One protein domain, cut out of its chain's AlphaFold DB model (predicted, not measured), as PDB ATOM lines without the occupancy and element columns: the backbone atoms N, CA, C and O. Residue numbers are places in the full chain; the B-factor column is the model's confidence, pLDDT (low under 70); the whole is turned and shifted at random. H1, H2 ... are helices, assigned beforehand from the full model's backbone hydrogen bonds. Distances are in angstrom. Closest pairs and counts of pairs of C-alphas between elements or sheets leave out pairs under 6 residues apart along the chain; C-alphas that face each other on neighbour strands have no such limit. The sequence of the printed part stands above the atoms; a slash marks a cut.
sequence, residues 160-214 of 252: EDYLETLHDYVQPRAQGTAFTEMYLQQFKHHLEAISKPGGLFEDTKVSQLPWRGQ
ATOM      1  N   GLU A 160     383.803 227.995 530.251       89.50
ATOM      2  CA  GLU A 160     383.650 226.614 530.731       89.50
ATOM      3  C   GLU A 160     383.716 225.594 529.589       89.50
ATOM      4  O   GLU A 160     384.624 224.767 529.594       89.50
ATOM      5  N   ASP A 161     382.881 225.727 528.555       87.56
ATOM      6  CA  ASP A 161     382.899 224.804 527.407       87.56
ATOM      7  C   ASP A 161     384.252 224.791 526.675       87.56
ATOM      8  O   ASP A 161     384.695 223.765 526.155       87.56
ATOM      9  N   TYR A 162     384.931 225.943 526.619       89.06
ATOM     10  CA  TYR A 162     386.257 226.032 526.010       89.06
ATOM     11  C   TYR A 162     387.288 225.271 526.849       89.06
ATOM     12  O   TYR A 162     388.119 224.549 526.304       89.06
ATOM     13  N   LEU A 163     387.234 225.420 528.175       92.44
ATOM     14  CA  LEU A 163     388.117 224.717 529.100       92.44
ATOM     15  C   LEU A 163     387.853 223.207 529.093       92.44
ATOM     16  O   LEU A 163     388.812 222.443 529.156       92.44
ATOM     17  N   GLU A 164     386.596 222.780 528.963       93.00
ATOM     18  CA  GLU A 164     386.225 221.374 528.777       93.00
ATOM     19  C   GLU A 164     386.793 220.830 527.460       93.00
ATOM     20  O   GLU A 164     387.513 219.835 527.456       93.00
ATOM     21  N   THR A 165     386.607 221.557 526.355       91.38
ATOM     22  CA  THR A 165     387.188 221.186 525.055       91.38
ATOM     23  C   THR A 165     388.718 221.102 525.115       91.38
ATOM     24  O   THR A 165     389.322 220.191 524.546       91.38
ATOM     25  N   LEU A 166     389.370 222.044 525.802       92.88
ATOM     26  CA  LEU A 166     390.820 222.042 526.000       92.88
ATOM     27  C   LEU A 166     391.269 220.830 526.823       92.88
ATOM     28  O   LEU A 166     392.297 220.230 526.509       92.88
ATOM     29  N   HIS A 167     390.509 220.476 527.856       92.69
ATOM     30  CA  HIS A 167     390.768 219.306 528.684       92.69
ATOM     31  C   HIS A 167     390.656 218.011 527.862       92.69
ATOM     32  O   HIS A 167     391.564 217.180 527.892       92.69
ATOM     33  N   ASP A 168     389.607 217.881 527.053       93.81
ATOM     34  CA  ASP A 168     389.371 216.712 526.198       93.81
ATOM     35  C   ASP A 168     390.371 216.600 525.042       93.81
ATOM     36  O   ASP A 168     390.672 215.504 524.562       93.81
ATOM     37  N   TYR A 169     390.945 217.726 524.610       94.62
ATOM     38  CA  TYR A 169     392.004 217.752 523.604       94.62
ATOM     39  C   TYR A 169     393.332 217.162 524.113       94.62
ATOM     40  O   TYR A 169     394.199 216.785 523.314       94.62
ATOM     41  N   VAL A 170     393.526 217.067 525.434       94.50
ATOM     42  CA  VAL A 170     394.760 216.530 526.011       94.50
ATOM     43  C   VAL A 170     394.926 215.064 525.620       94.50
ATOM     44  O   VAL A 170     394.149 214.187 525.993       94.50
ATOM     45  N   GLN A 171     396.023 214.785 524.917       95.50
ATOM     46  CA  GLN A 171     396.407 213.435 524.514       95.50
ATOM     47  C   GLN A 171     396.531 212.493 525.726       95.50
ATOM     48  O   GLN A 171     397.160 212.888 526.712       95.50
ATOM     49  N   PRO A 172     396.086 211.223 525.637       94.69
ATOM     50  CA  PRO A 172     396.090 210.289 526.770       94.69
ATOM     51  C   PRO A 172     397.434 210.171 527.501       94.69
ATOM     52  O   PRO A 172     397.481 210.101 528.722       94.69
ATOM     53  N   ARG A 173     398.554 210.230 526.768       95.00
ATOM     54  CA  ARG A 173     399.915 210.161 527.336       95.00
ATOM     55  C   ARG A 173     400.308 211.344 528.237       95.00
ATOM     56  O   ARG A 173     401.311 211.256 528.932       95.00
ATOM     57  N   ALA A 174     399.601 212.467 528.132       93.38
ATOM     58  CA  ALA A 174     399.893 213.712 528.841       93.38
ATOM     59  C   ALA A 174     398.847 214.032 529.923       93.38
ATOM     60  O   ALA A 174     399.036 214.988 530.683       93.38
ATOM     61  N   GLN A 175     397.766 213.253 530.003       93.25
ATOM     62  CA  GLN A 175     396.732 213.399 531.024       93.25
ATOM     63  C   GLN A 175     397.299 213.068 532.412       93.25
ATOM     64  O   GLN A 175     398.127 212.169 532.552       93.25
ATOM     65  N   GLY A 176     396.888 213.828 533.432       92.12
ATOM     66  CA  GLY A 176     397.332 213.640 534.821       92.12
ATOM     67  C   GLY A 176     398.820 213.911 535.078       92.12
ATOM     68  O   GLY A 176     399.345 213.550 536.129       92.12
ATOM     69  N   THR A 177     399.545 214.507 534.123       96.31
ATOM     70  CA  THR A 177     400.922 214.948 534.377       96.31
ATOM     71  C   THR A 177     400.915 216.295 535.093       96.31
ATOM     72  O   THR A 177     400.110 217.169 534.773       96.31
ATOM     73  N   ALA A 178     401.878 216.505 535.996       96.44
ATOM     74  CA  ALA A 178     402.017 217.766 536.729       96.44
ATOM     75  C   ALA A 178     402.129 218.990 535.799       96.44
ATOM     76  O   ALA A 178     401.625 220.066 536.113       96.44
ATOM     77  N   PHE A 179     402.765 218.826 534.631       96.06
ATOM     78  CA  PHE A 179     402.847 219.886 533.629       96.06
ATOM     79  C   PHE A 179     401.470 220.241 533.059       96.06
ATOM     80  O   PHE A 179     401.112 221.416 533.033       96.06
ATOM     81  N   THR A 180     400.696 219.244 532.621       96.50
ATOM     82  CA  THR A 180     399.359 219.462 532.055       96.50
ATOM     83  C   THR A 180     398.419 220.086 533.081       96.50
ATOM     84  O   THR A 180     397.727 221.045 532.756       96.50
ATOM     85  N   GLU A 181     398.415 219.596 534.322       95.81
ATOM     86  CA  GLU A 181     397.564 220.143 535.386       95.81
ATOM     87  C   GLU A 181     397.886 221.616 535.665       95.81
ATOM     88  O   GLU A 181     396.986 222.459 535.672       95.81
ATOM     89  N   MET A 182     399.173 221.949 535.804       96.56
ATOM     90  CA  MET A 182     399.605 223.330 536.008       96.56
ATOM     91  C   MET A 182     399.279 224.216 534.799       96.56
ATOM     92  O   MET A 182     398.850 225.358 534.970       96.56
ATOM     93  N   TYR A 183     399.444 223.699 533.578       95.88
ATOM     94  CA  TYR A 183     399.099 224.422 532.355       95.88
ATOM     95  C   TYR A 183     397.604 224.755 532.300       95.88
ATOM     96  O   TYR A 183     397.249 225.916 532.108       95.88
ATOM     97  N   LEU A 184     396.730 223.768 532.524       95.44
ATOM     98  CA  LEU A 184     395.277 223.960 532.518       95.44
ATOM     99  C   LEU A 184     394.835 224.952 533.601       95.44
ATOM    100  O   LEU A 184     394.020 225.835 533.332       95.44
ATOM    101  N   GLN A 185     395.415 224.865 534.803       95.81
ATOM    102  CA  GLN A 185     395.128 225.798 535.892       95.81
ATOM    103  C   GLN A 185     395.541 227.234 535.540       95.81
ATOM    104  O   GLN A 185     394.756 228.168 535.720       95.81
ATOM    105  N   GLN A 186     396.753 227.415 535.011       96.38
ATOM    106  CA  GLN A 186     397.252 228.727 534.606       96.38
ATOM    107  C   GLN A 186     396.416 229.314 533.463       96.38
ATOM    108  O   GLN A 186     396.138 230.514 533.453       96.38
ATOM    109  N   PHE A 187     395.991 228.475 532.517       94.94
ATOM    110  CA  PHE A 187     395.179 228.902 531.384       94.94
ATOM    111  C   PHE A 187     393.785 229.350 531.827       94.94
ATOM    112  O   PHE A 187     393.342 230.436 531.455       94.94
ATOM    113  N   LYS A 188     393.131 228.574 532.701       94.94
ATOM    114  CA  LYS A 188     391.864 228.964 533.332       94.94
ATOM    115  C   LYS A 188     391.990 230.310 534.044       94.94
ATOM    116  O   LYS A 188     391.199 231.213 533.786       94.94
ATOM    117  N   HIS A 189     393.018 230.466 534.879       94.50
ATOM    118  CA  HIS A 189     393.258 231.717 535.595       94.50
ATOM    119  C   HIS A 189     393.441 232.907 534.640       94.50
ATOM    120  O   HIS A 189     392.919 233.994 534.888       94.50
ATOM    121  N   HIS A 190     394.159 232.707 533.531       93.38
ATOM    122  CA  HIS A 190     394.344 233.740 532.518       93.38
ATOM    123  C   HIS A 190     393.018 234.167 531.873       93.38
ATOM    124  O   HIS A 190     392.742 235.365 531.809       93.38
ATOM    125  N   LEU A 191     392.183 233.210 531.448       93.00
ATOM    126  CA  LEU A 191     390.880 233.494 530.837       93.00
ATOM    127  C   LEU A 191     389.942 234.239 531.798       93.00
ATOM    128  O   LEU A 191     389.322 235.232 531.424       93.00
ATOM    129  N   GLU A 192     389.889 233.825 533.063       91.12
ATOM    130  CA  GLU A 192     389.107 234.521 534.092       91.12
ATOM    131  C   GLU A 192     389.618 235.950 534.331       91.12
ATOM    132  O   GLU A 192     388.830 236.884 534.507       91.12
ATOM    133  N   ALA A 193     390.940 236.149 534.309       90.62
ATOM    134  CA  ALA A 193     391.547 237.455 534.534       90.62
ATOM    135  C   ALA A 193     391.200 238.469 533.436       90.62
ATOM    136  O   ALA A 193     390.962 239.637 533.755       90.62
ATOM    137  N   ILE A 194     391.140 238.040 532.171       91.56
ATOM    138  CA  ILE A 194     390.819 238.921 531.037       91.56
ATOM    139  C   ILE A 194     389.313 239.192 530.884       91.56
ATOM    140  O   ILE A 194     388.940 240.127 530.179       91.56
ATOM    141  N   SER A 195     388.446 238.420 531.547       91.31
ATOM    142  CA  SER A 195     386.979 238.510 531.422       91.31
ATOM    143  C   SER A 195     386.279 239.281 532.547       91.31
ATOM    144  O   SER A 195     385.048 239.272 532.635       91.31
ATOM    145  N   LYS A 196     387.039 239.965 533.409       88.31
ATOM    146  CA  LYS A 196     386.503 240.693 534.567       88.31
ATOM    147  C   LYS A 196     385.489 241.788 534.177       88.31
ATOM    148  O   LYS A 196     385.651 242.451 533.145       88.31
ATOM    149  N   PRO A 197     384.446 242.021 535.003       83.31
ATOM    150  CA  PRO A 197     383.559 243.172 534.843       83.31
ATOM    151  C   PRO A 197     384.354 244.485 534.865       83.31
ATOM    152  O   PRO A 197     385.263 244.636 535.676       83.31
ATOM    153  N   GLY A 198     384.007 245.426 533.984       81.62
ATOM    154  CA  GLY A 198     384.715 246.707 533.842       81.62
ATOM    155  C   GLY A 198     385.813 246.727 532.775       81.62
ATOM    156  O   GLY A 198     386.324 247.800 532.481       81.62
ATOM    157  N   GLY A 199     386.121 245.587 532.149       81.62
ATOM    158  CA  GLY A 199     387.141 245.511 531.102       81.62
ATOM    159  C   GLY A 199     388.569 245.420 531.646       81.62
ATOM    160  O   GLY A 199     388.841 245.729 532.804       81.62
ATOM    161  N   LEU A 200     389.492 244.960 530.803       85.56
ATOM    162  CA  LEU A 200     390.931 244.939 531.065       85.56
ATOM    163  C   LEU A 200     391.604 246.259 530.652       85.56
ATOM    164  O   LEU A 200     392.549 246.693 531.304       85.56
ATOM    165  N   PHE A 201     391.131 246.885 529.573       86.38
ATOM    166  CA  PHE A 201     391.568 248.202 529.103       86.38
ATOM    167  C   PHE A 201     390.461 248.864 528.274       86.38
ATOM    168  O   PHE A 201     389.553 248.186 527.802       86.38
ATOM    169  N   GLU A 202     390.529 250.178 528.068       85.31
ATOM    170  CA  GLU A 202     389.616 250.889 527.166       85.31
ATOM    171  C   GLU A 202     390.149 250.856 525.731       85.31
ATOM    172  O   GLU A 202     391.252 251.334 525.449       85.31
ATOM    173  N   ASP A 203     389.367 250.302 524.804       82.06
ATOM    174  CA  ASP A 203     389.697 250.350 523.383       82.06
ATOM    175  C   ASP A 203     389.192 251.663 522.779       82.06
ATOM    176  O   ASP A 203     388.034 251.802 522.394       82.06
ATOM    177  N   THR A 204     390.090 252.636 522.667       83.75
ATOM    178  CA  THR A 204     389.786 253.966 522.120       83.75
ATOM    179  C   THR A 204     389.797 254.030 520.591       83.75
ATOM    180  O   THR A 204     389.451 255.070 520.033       83.75
ATOM    181  N   LYS A 205     390.200 252.959 519.891       79.50
ATOM    182  CA  LYS A 205     390.388 252.987 518.431       79.50
ATOM    183  C   LYS A 205     389.234 252.375 517.654       79.50
ATOM    184  O   LYS A 205     388.929 252.884 516.579       79.50
ATOM    185  N   VAL A 206     388.637 251.292 518.151       78.81
ATOM    186  CA  VAL A 206     387.618 250.548 517.394       78.81
ATOM    187  C   VAL A 206     386.264 250.606 518.086       78.81
ATOM    188  O   VAL A 206     385.304 251.097 517.498       78.81
ATOM    189  N   SER A 207     386.178 250.131 519.327       73.94
ATOM    190  CA  SER A 207     384.892 249.943 520.010       73.94
ATOM    191  C   SER A 207     384.464 251.109 520.904       73.94
ATOM    192  O   SER A 207     383.268 251.262 521.132       73.94
ATOM    193  N   GLN A 208     385.400 251.927 521.403       82.81
ATOM    194  CA  GLN A 208     385.164 252.933 522.458       82.81
ATOM    195  C   GLN A 208     384.508 252.347 523.720       82.81
ATOM    196  O   GLN A 208     383.838 253.049 524.475       82.81
ATOM    197  N   LEU A 209     384.698 251.047 523.948       82.62
ATOM    198  CA  LEU A 209     384.152 250.316 525.081       82.62
ATOM    199  C   LEU A 209     385.293 249.683 525.889       82.62
ATOM    200  O   LEU A 209     386.387 249.458 525.358       82.62
ATOM    201  N   PRO A 210     385.054 249.362 527.173       84.81
ATOM    202  CA  PRO A 210     385.984 248.551 527.940       84.81
ATOM    203  C   PRO A 210     386.141 247.177 527.284       84.81
ATOM    204  O   PRO A 210     385.202 246.378 527.235       84.81
ATOM    205  N   TRP A 211     387.336 246.901 526.771       89.00
ATOM    206  CA  TRP A 211     387.674 245.619 526.180       89.00
ATOM    207  C   TRP A 211     387.782 244.563 527.272       89.00
ATOM    208  O   TRP A 211     388.394 244.791 528.314       89.00
ATOM    209  N   ARG A 212     387.245 243.373 527.024       90.38
ATOM    210  CA  ARG A 212     387.443 242.184 527.859       90.38
ATOM    211  C   ARG A 212     387.498 240.945 526.979       90.38
ATOM    212  O   ARG A 212     386.926 240.931 525.892       90.38
ATOM    213  N   GLY A 213     388.133 239.890 527.479       88.88
ATOM    214  CA  GLY A 213     388.077 238.571 526.866       88.88
ATOM    215  C   GLY A 213     386.642 238.058 526.868       88.88
ATOM    216  O   GLY A 213     386.030 237.916 527.931       88.88
ATOM    217  N   GLN A 214     386.100 237.804 525.682       89.88
ATOM    218  CA  GLN A 214     384.769 237.241 525.486       89.88
ATOM    219  C   GLN A 214     384.798 236.279 524.307       89.88
ATOM    220  O   GLN A 214     385.611 236.432 523.393       89.88
TER     221      GLN A 214
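What this domain is: This is residues 160 to 214 of the 252 residues of an uncharacterized protein of Pseudomonas caricapapayae (UniProt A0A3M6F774). What shape do these atoms make? They make a long rod: the short helix H1 and the longer H2 run side by side and opposite ways, and beyond the last residues of H2 an unnamed stretch, residues 195 to 214, carries the rod on and folds back on itself. Within that stretch a short antiparallel pairing joins residues 201 to 202 with 210 to 211. How much is named, and how compact is it? The printed part has 55 residues, with H1 then H2 along the chain and no named strand; the class is all helix, though under half of the residues, 26, are in named elements. The whole is only just loose, close to extended, with a radius of gyration of the C-alphas of 15.1 A and spans of 45 by 17 by 16 A.

Where its parts are: Where is the first helix? H1 is residues 160 to 168, from C-alpha 160 at (383.650, 226.614, 530.731), and is 12.3 A from first to last C-alpha. Where is the second? H2 is residues 178 to 194, 24.6 A long from first to last C-alpha, and ends with C-alpha 194 at (390.819, 238.921, 531.037).

How they stand to each other: How does H1 stand to H2? They form a helical hairpin and only just touch, with 3 pairs of C-alphas within 8 A; the closest are those of Leu 163 and Lys 188, 7.1 A apart. H2 touches H1 with residues 184 to 188 alone. They run opposite ways at a shallow tilt of 19 degrees. What do the backbones show? In H1 and H2 every O i to N i+4 pair is within hydrogen-bond range.

The domain as a whole: How far does it reach? The two C-alphas farthest apart, those of Arg 173 and Gln 208, are 45.5 A apart. Are there cuts or long links? The printed part has no cut, and the link from H1 to H2, 9 residues, is short. How confident is the model? The mean pLDDT of the printed part is 90.4, and no printed residue is under 70.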